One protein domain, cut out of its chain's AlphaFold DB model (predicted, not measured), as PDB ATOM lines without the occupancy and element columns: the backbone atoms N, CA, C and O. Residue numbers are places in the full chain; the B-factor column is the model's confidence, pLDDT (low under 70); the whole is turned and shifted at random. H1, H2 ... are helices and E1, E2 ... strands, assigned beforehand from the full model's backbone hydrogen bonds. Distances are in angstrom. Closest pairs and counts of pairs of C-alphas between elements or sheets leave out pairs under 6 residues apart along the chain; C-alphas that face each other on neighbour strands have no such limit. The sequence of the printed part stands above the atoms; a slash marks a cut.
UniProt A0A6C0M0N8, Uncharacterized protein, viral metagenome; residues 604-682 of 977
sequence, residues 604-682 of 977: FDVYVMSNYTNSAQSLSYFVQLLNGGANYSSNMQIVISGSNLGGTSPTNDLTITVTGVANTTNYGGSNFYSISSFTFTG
ATOM      1  N   PHE A 604     123.320-199.690 291.475       83.81
ATOM      2  CA  PHE A 604     124.335-198.647 291.509       83.81
ATOM      3  C   PHE A 604     125.720-199.261 291.682       83.81
ATOM      4  O   PHE A 604     125.862-200.208 292.459       83.81
ATOM      5  N   ASP A 605     126.711-198.666 291.027       82.94
ATOM      6  CA  ASP A 605     128.118-198.811 291.394       82.94
ATOM      7  C   ASP A 605     128.519-197.638 292.289       82.94
ATOM      8  O   ASP A 605     128.164-196.487 292.024       82.94
ATOM      9  N   VAL A 606     129.247-197.933 293.367       83.31
ATOM     10  CA  VAL A 606     129.717-196.941 294.341       83.31
ATOM     11  C   VAL A 606     131.229-197.034 294.453       83.31
ATOM     12  O   VAL A 606     131.769-198.082 294.793       83.31
ATOM     13  N   TYR A 607     131.900-195.912 294.222       78.56
ATOM     14  CA  TYR A 607     133.347-195.766 294.285       78.56
ATOM     15  C   TYR A 607     133.730-194.805 295.411       78.56
ATOM     16  O   TYR A 607     133.029-193.827 295.672       78.56
ATOM     17  N   VAL A 608     134.870-195.052 296.056       79.50
ATOM     18  CA  VAL A 608     135.493-194.110 296.995       79.50
ATOM     19  C   VAL A 608     136.635-193.409 296.271       79.50
ATOM     20  O   VAL A 608     137.593-194.053 295.848       79.50
ATOM     21  N   MET A 609     136.534-192.093 296.118       71.06
ATOM     22  CA  MET A 609     137.534-191.259 295.455       71.06
ATOM     23  C   MET A 609     138.355-190.486 296.483       71.06
ATOM     24  O   MET A 609     137.826-190.022 297.492       71.06
ATOM     25  N   SER A 610     139.650-190.336 296.210       67.94
ATOM     26  CA  SER A 610     140.529-189.439 296.963       67.94
ATOM     27  C   SER A 610     140.607-188.096 296.249       67.94
ATOM     28  O   SER A 610     141.104-188.021 295.127       67.94
ATOM     29  N   ASN A 611     140.136-187.038 296.902       60.09
ATOM     30  CA  ASN A 611     140.339-185.666 296.459       60.09
ATOM     31  C   ASN A 611     141.611-185.126 297.107       60.09
ATOM     32  O   ASN A 611     141.640-184.787 298.294       60.09
ATOM     33  N   TYR A 612     142.665-185.037 296.302       47.81
ATOM     34  CA  TYR A 612     143.905-184.382 296.689       47.81
ATOM     35  C   TYR A 612     143.714-182.870 296.565       47.81
ATOM     36  O   TYR A 612     143.825-182.298 295.484       47.81
ATOM     37  N   THR A 613     143.427-182.211 297.683       45.06
ATOM     38  CA  THR A 613     143.650-180.766 297.808       45.06
ATOM     39  C   THR A 613     144.922-180.565 298.624       45.06
ATOM     40  O   THR A 613     145.182-181.345 299.536       45.06
ATOM     41  N   ASN A 614     145.735-179.559 298.274       37.59
ATOM     42  CA  ASN A 614     147.133-179.335 298.704       37.59
ATOM     43  C   ASN A 614     147.435-179.336 300.227       37.59
ATOM     44  O   ASN A 614     148.561-179.038 300.610       37.59
ATOM     45  N   SER A 615     146.487-179.671 301.107       39.34
ATOM     46  CA  SER A 615     146.748-179.838 302.538       39.34
ATOM     47  C   SER A 615     145.845-180.841 303.277       39.34
ATOM     48  O   SER A 615     146.003-180.980 304.487       39.34
ATOM     49  N   ALA A 616     144.926-181.550 302.608       43.50
ATOM     50  CA  ALA A 616     144.077-182.555 303.254       43.50
ATOM     51  C   ALA A 616     143.605-183.626 302.258       43.50
ATOM     52  O   ALA A 616     143.102-183.309 301.179       43.50
ATOM     53  N   GLN A 617     143.736-184.897 302.648       54.12
ATOM     54  CA  GLN A 617     143.072-186.003 301.962       54.12
ATOM     55  C   GLN A 617     141.585-185.947 302.313       54.12
ATOM     56  O   GLN A 617     141.211-186.263 303.441       54.12
ATOM     57  N   SER A 618     140.739-185.525 301.373       64.12
ATOM     58  CA  SER A 618     139.287-185.654 301.522       64.12
ATOM     59  C   SER A 618     138.820-186.842 300.698       64.12
ATOM     60  O   SER A 618     139.109-186.918 299.507       64.12
ATOM     61  N   LEU A 619     138.076-187.761 301.308       79.38
ATOM     62  CA  LEU A 619     137.429-188.849 300.578       79.38
ATOM     63  C   LEU A 619     136.002-188.448 300.198       79.38
ATOM     64  O   LEU A 619     135.312-187.783 300.971       79.38
ATOM     65  N   SER A 620     135.550-188.863 299.019       81.81
ATOM     66  CA  SER A 620     134.171-188.672 298.558       81.81
ATOM     67  C   SER A 620     133.638-189.928 297.881       81.81
ATOM     68  O   SER A 620     134.401-190.669 297.263       81.81
ATOM     69  N   TYR A 621     132.328-190.161 297.963       86.50
ATOM     70  CA  TYR A 621     131.685-191.177 297.134       86.50
ATOM     71  C   TYR A 621     131.505-190.669 295.699       86.50
ATOM     72  O   TYR A 621     131.254-189.485 295.478       86.50
ATOM     73  N   PHE A 622     131.597-191.572 294.732       84.56
ATOM     74  CA  PHE A 622     131.109-191.392 293.369       84.56
ATOM     75  C   PHE A 622     130.141-192.535 293.070       84.56
ATOM     76  O   PHE A 622     130.451-193.690 293.350       84.56
ATOM     77  N   VAL A 623     128.951-192.214 292.565       87.50
ATOM     78  CA  VAL A 623     127.860-193.180 292.396       87.50
ATOM     79  C   VAL A 623     127.396-193.159 290.949       87.50
ATOM     80  O   VAL A 623     127.046-192.102 290.428       87.50
ATOM     81  N   GLN A 624     127.351-194.327 290.317       85.25
ATOM     82  CA  GLN A 624     126.869-194.510 288.952       85.25
ATOM     83  C   GLN A 624     125.614-195.383 288.956       85.25
ATOM     84  O   GLN A 624     125.596-196.447 289.568       85.25
ATOM     85  N   LEU A 625     124.562-194.955 288.256       87.38
ATOM     86  CA  LEU A 625     123.356-195.759 288.057       87.38
ATOM     87  C   LEU A 625     123.561-196.734 286.892       87.38
ATOM     88  O   LEU A 625     123.810-196.309 285.767       87.38
ATOM     89  N   LEU A 626     123.417-198.031 287.160       81.44
ATOM     90  CA  LEU A 626     123.488-199.094 286.153       81.44
ATOM     91  C   LEU A 626     122.101-199.545 285.681       81.44
ATOM     92  O   LEU A 626     121.920-199.930 284.530       81.44
ATOM     93  N   ASN A 627     121.119-199.549 286.588       82.62
ATOM     94  CA  ASN A 627     119.738-199.918 286.292       82.62
ATOM     95  C   ASN A 627     118.792-199.107 287.186       82.62
ATOM     96  O   ASN A 627     118.921-199.161 288.407       82.62
ATOM     97  N   GLY A 628     117.842-198.383 286.590       82.94
ATOM     98  CA  GLY A 628     116.875-197.544 287.310       82.94
ATOM     99  C   GLY A 628     115.849-198.309 288.152       82.94
ATOM    100  O   GLY A 628     115.136-197.699 288.944       82.94
ATOM    101  N   GLY A 629     115.766-199.630 287.990       84.94
ATOM    102  CA  GLY A 629     114.786-200.498 288.628       84.94
ATOM    103  C   GLY A 629     113.343-200.140 288.262       84.94
ATOM    104  O   GLY A 629     113.089-199.518 287.234       84.94
ATOM    105  N   ALA A 630     112.388-200.542 289.094       80.88
ATOM    106  CA  ALA A 630     110.970-200.245 288.916       80.88
ATOM    107  C   ALA A 630     110.305-199.842 290.237       80.88
ATOM    108  O   ALA A 630     110.727-200.270 291.310       80.88
ATOM    109  N   ASN A 631     109.205-199.089 290.128       83.19
ATOM    110  CA  ASN A 631     108.362-198.634 291.240       83.19
ATOM    111  C   ASN A 631     109.056-197.661 292.206       83.19
ATOM    112  O   ASN A 631     108.806-197.691 293.409       83.19
ATOM    113  N   TYR A 632     109.894-196.777 291.668       83.12
ATOM    114  CA  TYR A 632     110.459-195.658 292.414       83.12
ATOM    115  C   TYR A 632     109.613-194.396 292.230       83.12
ATOM    116  O   TYR A 632     108.962-194.214 291.203       83.12
ATOM    117  N   SER A 633     109.645-193.497 293.208       83.56
ATOM    118  CA  SER A 633     109.112-192.140 293.083       83.56
ATOM    119  C   SER A 633     110.214-191.116 293.321       83.56
ATOM    120  O   SER A 633     111.242-191.416 293.933       83.56
ATOM    121  N   SER A 634     109.986-189.881 292.874       86.31
ATOM    122  CA  SER A 634     110.820-188.760 293.303       86.31
ATOM    123  C   SER A 634     110.826-188.654 294.833       86.31
ATOM    124  O   SER A 634     109.866-189.036 295.509       86.31
ATOM    125  N   ASN A 635     111.939-188.162 295.369       86.06
ATOM    126  CA  ASN A 635     112.252-188.017 296.790       86.06
ATOM    127  C   ASN A 635     112.374-189.323 297.592       86.06
ATOM    128  O   ASN A 635     112.632-189.258 298.793       86.06
ATOM    129  N   MET A 636     112.248-190.503 296.970       86.00
ATOM    130  CA  MET A 636     112.615-191.750 297.646       86.00
ATOM    131  C   MET A 636     114.104-191.750 297.980       86.00
ATOM    132  O   MET A 636     114.938-191.359 297.160       86.00
ATOM    133  N   GLN A 637     114.426-192.227 299.179       87.50
ATOM    134  CA  GLN A 637     115.800-192.386 299.633       87.50
ATOM    135  C   GLN A 637     116.182-193.861 299.678       87.50
ATOM    136  O   GLN A 637     115.443-194.701 300.189       87.50
ATOM    137  N   ILE A 638     117.362-194.160 299.151       86.12
ATOM    138  CA  ILE A 638     118.017-195.460 299.230       86.12
ATOM    139  C   ILE A 638     119.264-195.253 300.082       86.12
ATOM    140  O   ILE A 638     120.185-194.549 299.672       86.12
ATOM    141  N   VAL A 639     119.284-195.845 301.274       85.12
ATOM    142  CA  VAL A 639     120.426-195.751 302.189       85.12
ATOM    143  C   VAL A 639     121.255-197.021 302.085       85.12
ATOM    144  O   VAL A 639     120.758-198.129 302.288       85.12
ATOM    145  N   ILE A 640     122.533-196.854 301.771       84.38
ATOM    146  CA  ILE A 640     123.536-197.910 301.813       84.38
ATOM    147  C   ILE A 640     124.319-197.718 303.103       84.38
ATOM    148  O   ILE A 640     125.012-196.713 303.268       84.38
ATOM    149  N   SER A 641     124.207-198.690 304.008       84.50
ATOM    150  CA  SER A 641     124.927-198.667 305.282       84.50
ATOM    151  C   SER A 641     126.429-198.493 305.058       84.50
ATOM    152  O   SER A 641     127.040-199.227 304.276       84.50
ATOM    153  N   GLY A 642     127.044-197.582 305.804       81.62
ATOM    154  CA  GLY A 642     128.473-197.319 305.808       81.62
ATOM    155  C   GLY A 642     129.282-198.556 306.172       81.62
ATOM    156  O   GLY A 642     130.372-198.735 305.640       81.62
ATOM    157  N   SER A 643     128.719-199.478 306.964       82.00
ATOM    158  CA  SER A 643     129.332-200.790 307.238       82.00
ATOM    159  C   SER A 643     129.580-201.605 305.968       82.00
ATOM    160  O   SER A 643     130.575-202.320 305.875       82.00
ATOM    161  N   ASN A 644     128.711-201.469 304.964       78.81
ATOM    162  CA  ASN A 644     128.855-202.142 303.673       78.81
ATOM    163  C   ASN A 644     129.840-201.409 302.750       78.81
ATOM    164  O   ASN A 644     130.308-201.984 301.770       78.81
ATOM    165  N   LEU A 645     130.170-200.158 303.075       76.88
ATOM    166  CA  LEU A 645     131.090-199.292 302.337       76.88
ATOM    167  C   LEU A 645     132.482-199.214 302.990       76.88
ATOM    168  O   LEU A 645     133.326-198.436 302.553       76.88
ATOM    169  N   GLY A 646     132.739-200.027 304.022       77.25
ATOM    170  CA  GLY A 646     134.020-200.067 304.735       77.25
ATOM    171  C   GLY A 646     134.169-199.039 305.864       77.25
ATOM    172  O   GLY A 646     135.282-198.822 306.332       77.25
ATOM    173  N   GLY A 647     133.074-198.414 306.303       82.75
ATOM    174  CA  GLY A 647     133.026-197.463 307.413       82.75
ATOM    175  C   GLY A 647     132.108-197.882 308.561       82.75
ATOM    176  O   GLY A 647     131.671-199.024 308.656       82.75
ATOM    177  N   THR A 648     131.802-196.943 309.453       83.31
ATOM    178  CA  THR A 648     130.834-197.139 310.542       83.31
ATOM    179  C   THR A 648     129.478-196.572 310.151       83.31
ATOM    180  O   THR A 648     129.403-195.421 309.723       83.31
ATOM    181  N   SER A 649     128.408-197.347 310.316       85.00
ATOM    182  CA  SER A 649     127.045-196.812 310.234       85.00
ATOM    183  C   SER A 649     126.649-196.212 311.588       85.00
ATOM    184  O   SER A 649     126.991-196.800 312.619       85.00
ATOM    185  N   PRO A 650     125.977-195.047 311.631       90.69
ATOM    186  CA  PRO A 650     125.454-194.283 310.490       90.69
ATOM    187  C   PRO A 650     126.433-193.258 309.884       90.69
ATOM    188  O   PRO A 650     126.138-192.651 308.860       90.69
ATOM    189  N   THR A 651     127.598-193.038 310.500       88.31
ATOM    190  CA  THR A 651     128.538-191.953 310.147       88.31
ATOM    191  C   THR A 651     128.985-191.954 308.681       88.31
ATOM    192  O   THR A 651     129.215-190.893 308.107       88.31
ATOM    193  N   ASN A 652     129.132-193.132 308.072       88.00
ATOM    194  CA  ASN A 652     129.651-193.302 306.714       88.00
ATOM    195  C   ASN A 652     128.606-193.822 305.724       88.00
ATOM    196  O   ASN A 652     128.972-194.304 304.647       88.00
ATOM    197  N   ASP A 653     127.327-193.750 306.086       88.44
ATOM    198  CA  ASP A 653     126.229-194.164 305.221       88.44
ATOM    199  C   ASP A 653     126.185-193.296 303.955       88.44
ATOM    200  O   ASP A 653     126.400-192.081 303.987       88.44
ATOM    201  N   LEU A 654     125.896-193.935 302.823       88.88
ATOM    202  CA  LEU A 654     125.618-193.265 301.560       88.88
ATOM    203  C   LEU A 654     124.108-193.230 301.364       88.88
ATOM    204  O   LEU A 654     123.463-194.267 301.239       88.88
ATOM    205  N   THR A 655     123.547-192.031 301.302       92.00
ATOM    206  CA  THR A 655     122.133-191.816 300.997       92.00
ATOM    207  C   THR A 655     122.001-191.360 299.555       92.00
ATOM    208  O   THR A 655     122.531-190.315 299.188       92.00
ATOM    209  N   ILE A 656     121.282-192.125 298.741       89.88
ATOM    210  CA  ILE A 656     120.901-191.776 297.372       89.88
ATOM    211  C   ILE A 656     119.463-191.265 297.410       89.88
ATOM    212  O   ILE A 656     118.566-191.982 297.843       89.88
ATOM    213  N   THR A 657     119.231-190.043 296.945       92.56
ATOM    214  CA  THR A 657     117.896-189.448 296.820       92.56
ATOM    215  C   THR A 657     117.486-189.429 295.356       92.56
ATOM    216  O   THR A 657     118.144-188.797 294.528       92.56
ATOM    217  N   VAL A 658     116.387-190.100 295.024       91.44
ATOM    218  CA  VAL A 658     115.814-190.105 293.674       91.44
ATOM    219  C   VAL A 658     115.261-188.718 293.363       91.44
ATOM    220  O   VAL A 658     114.344-188.250 294.032       91.44
ATOM    221  N   THR A 659     115.785-188.047 292.339       94.69
ATOM    222  CA  THR A 659     115.320-186.708 291.936       94.69
ATOM    223  C   THR A 659     114.351-186.754 290.767       94.69
ATOM    224  O   THR A 659     113.531-185.855 290.612       94.69
ATOM    225  N   GLY A 660     114.396-187.818 289.968       90.44
ATOM    226  CA  GLY A 660     113.507-187.998 288.833       90.44
ATOM    227  C   GLY A 660     113.319-189.464 288.493       90.44
ATOM    228  O   GLY A 660     114.219-190.289 288.674       90.44
ATOM    229  N   VAL A 661     112.129-189.765 287.986       91.00
ATOM    230  CA  VAL A 661     111.770-191.084 287.479       91.00
ATOM    231  C   VAL A 661     111.298-190.968 286.038       91.00
ATOM    232  O   VAL A 661     110.641-189.996 285.669       91.00
ATOM    233  N   ALA A 662     111.648-191.944 285.211       88.56
ATOM    234  CA  ALA A 662     111.118-192.089 283.866       88.56
ATOM    235  C   ALA A 662     109.953-193.079 283.889       88.56
ATOM    236  O   ALA A 662     110.033-194.130 284.529       88.56
ATOM    237  N   ASN A 663     108.876-192.751 283.174       83.94
ATOM    238  CA  ASN A 663     107.840-193.731 282.888       83.94
ATOM    239  C   ASN A 663     108.350-194.662 281.785       83.94
ATOM    240  O   ASN A 663     108.492-194.263 280.631       83.94
ATOM    241  N   THR A 664     108.633-195.897 282.163       69.88
ATOM    242  CA  THR A 664     108.966-196.981 281.249       69.88
ATOM    243  C   THR A 664     107.755-197.898 281.133       69.88
ATOM    244  O   THR A 664     107.414-198.627 282.065       69.88
ATOM    245  N   THR A 665     107.087-197.858 279.981       65.50
ATOM    246  CA  THR A 665     106.029-198.808 279.627       65.50
ATOM    247  C   THR A 665     106.651-200.149 279.266       65.50
ATOM    248  O   THR A 665     107.432-200.229 278.317       65.50
ATOM    249  N   ASN A 666     106.279-201.211 279.978       58.28
ATOM    250  CA  ASN A 666     106.542-202.570 279.506       58.28
ATOM    251  C   ASN A 666     105.489-202.993 278.469       58.28
ATOM    252  O   ASN A 666     104.355-202.502 278.474       58.28
ATOM    253  N   TYR A 667     105.858-203.946 277.606       42.78
ATOM    254  CA  TYR A 667     104.919-204.671 276.743       42.78
ATOM    255  C   TYR A 667     103.838-205.306 277.636       42.78
ATOM    256  O   TYR A 667     104.119-206.243 278.378       42.78
ATOM    257  N   GLY A 668     102.629-204.738 277.638       59.22
ATOM    258  CA  GLY A 668     101.546-205.123 278.556       59.22
ATOM    259  C   GLY A 668     100.758-203.960 279.170       59.22
ATOM    260  O   GLY A 668      99.763-204.206 279.841       59.22
ATOM    261  N   GLY A 669     101.157-202.703 278.938       55.50
ATOM    262  CA  GLY A 669     100.352-201.521 279.293       55.50
ATOM    263  C   GLY A 669     100.488-201.030 280.740       55.50
ATOM    264  O   GLY A 669      99.902-200.009 281.090       55.50
ATOM    265  N   SER A 670     101.290-201.700 281.570       61.78
ATOM    266  CA  SER A 670     101.621-201.232 282.921       61.78
ATOM    267  C   SER A 670     102.777-200.228 282.886       61.78
ATOM    268  O   SER A 670     103.858-200.525 282.364       61.78
ATOM    269  N   ASN A 671     102.554-199.045 283.465       65.69
ATOM    270  CA  ASN A 671     103.582-198.023 283.662       65.69
ATOM    271  C   ASN A 671     104.457-198.392 284.865       65.69
ATOM    272  O   ASN A 671     103.942-198.538 285.975       65.69
ATOM    273  N   PHE A 672     105.770-198.495 284.662       76.50
ATOM    274  CA  PHE A 672     106.743-198.612 285.747       76.50
ATOM    275  C   PHE A 672     107.601-197.357 285.802       76.50
ATOM    276  O   PHE A 672     108.145-196.920 284.789       76.50
ATOM    277  N   TYR A 673     107.755-196.807 287.002       81.81
ATOM    278  CA  TYR A 673     108.616-195.656 287.243       81.81
ATOM    279  C   TYR A 673     110.017-196.133 287.634       81.81
ATOM    280  O   TYR A 673     110.208-196.710 288.708       81.81
ATOM    281  N   SER A 674     110.979-195.931 286.736       88.81
ATOM    282  CA  SER A 674     112.395-196.260 286.929       88.81
ATOM    283  C   SER A 674     113.183-195.001 287.282       88.81
ATOM    284  O   SER A 674     112.849-193.913 286.818       88.81
ATOM    285  N   ILE A 675     114.219-195.111 288.115       89.19
ATOM    286  CA  ILE A 675     115.084-193.971 288.458       89.19
ATOM    287  C   ILE A 675     115.750-193.457 287.177       89.19
ATOM    288  O   ILE A 675     116.440-194.211 286.494       89.19
ATOM    289  N   SER A 676     115.555-192.174 286.869       92.88
ATOM    290  CA  SER A 676     116.183-191.493 285.729       92.88
ATOM    291  C   SER A 676     117.227-190.467 286.159       92.88
ATOM    292  O   SER A 676     118.168-190.192 285.421       92.88
ATOM    293  N   SER A 677     117.091-189.911 287.364       93.31
ATOM    294  CA  SER A 677     118.089-189.033 287.973       93.31
ATOM    295  C   SER A 677     118.077-189.166 289.492       93.31
ATOM    296  O   SER A 677     117.055-189.500 290.101       93.31
ATOM    297  N   PHE A 678     119.227-188.904 290.105       95.00
ATOM    298  CA  PHE A 678     119.407-188.963 291.548       95.00
ATOM    299  C   PHE A 678     120.480-187.973 292.005       95.00
ATOM    300  O   PHE A 678     121.322-187.523 291.230       95.00
ATOM    301  N   THR A 679     120.459-187.677 293.296       95.06
ATOM    302  CA  THR A 679     121.554-187.044 294.033       95.06
ATOM    303  C   THR A 679     122.009-187.994 295.127       95.06
ATOM    304  O   THR A 679     121.309-188.953 295.454       95.06
ATOM    305  N   PHE A 680     123.186-187.766 295.698       94.38
ATOM    306  CA  PHE A 680     123.649-188.575 296.814       94.38
ATOM    307  C   PHE A 680     124.471-187.755 297.801       94.38
ATOM    308  O   PHE A 680     125.090-186.753 297.447       94.38
ATOM    309  N   THR A 681     124.472-188.201 299.050       93.06
ATOM    310  CA  THR A 681     125.223-187.605 300.155       93.06
ATOM    311  C   THR A 681     125.824-188.700 301.015       93.06
ATOM    312  O   THR A 681     125.234-189.765 301.174       93.06
ATOM    313  N   GLY A 682     126.972-188.427 301.615       90.00
ATOM    314  CA  GLY A 682     127.655-189.358 302.501       90.00
ATOM    315  C   GLY A 682     129.150-189.108 302.462       90.00
ATOM    316  O   GLY A 682     129.678-188.586 301.477       90.00
TER     317      GLY A 682
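Overview. This is residues 604 to 682 of the 977 residues of an uncharacterized protein of viral metagenome (UniProt A0A6C0M0N8). Two long strand hairpins, E1 with E2 and E4 with E5, overlap as a loose sandwich, two sheets partly face to face, and reach to opposite ends of a rod; residues 612 to 617 stick out. E3 beside E4 makes the second sheet E3 - E4 - E5, antiparallel like the first. The printed part has 79 residues, with five named strands and one named helix in the order E1 E2 E3 H1 E4 E5; it is mostly strand and loose, with a radius of gyration of the C-alphas of 15.5 A and spans of 56 by 25 by 18 A.

Arrangement. Start with E1, residues 604 to 613, and E2, residues 616 to 627, a hairpin where N 607 and O 622 are 2.8 A apart, within hydrogen-bond range. Next, E3, residues 637 to 640, pairs with E4, residues 654 to 665, through N 638 and O 656, 2.8 A. H1, residues 642 to 645, is only just not on that sheet, with 4 pairs of C-alphas within 10 A; it is too short for an O i to N i+4 pair. E4 and E5, residues 671 to 681, form a hairpin, with N 657 and O 679 at 2.8 A. Between the sheets, the closest C-alphas of E2 and E5 are Val 623 and Phe 680, 7.6 A.

Along the chain. Find C-alpha 604 at (124.335, -198.647, 291.509); E1 runs 27.1 A from there, then E2 34.4 A. E4 bends by 61 degrees at residue 659; E5 bends by 50 degrees at residue 677 and ends at C-alpha 681, (125.223, -187.605, 300.155).

Size, cuts and confidence. The C-alphas farthest apart, Ser 615 and Gly 668, are 57.1 A apart. The printed part has no cut and no long link; pLDDT is under 70 at residues 610 to 618 and 664 to 671.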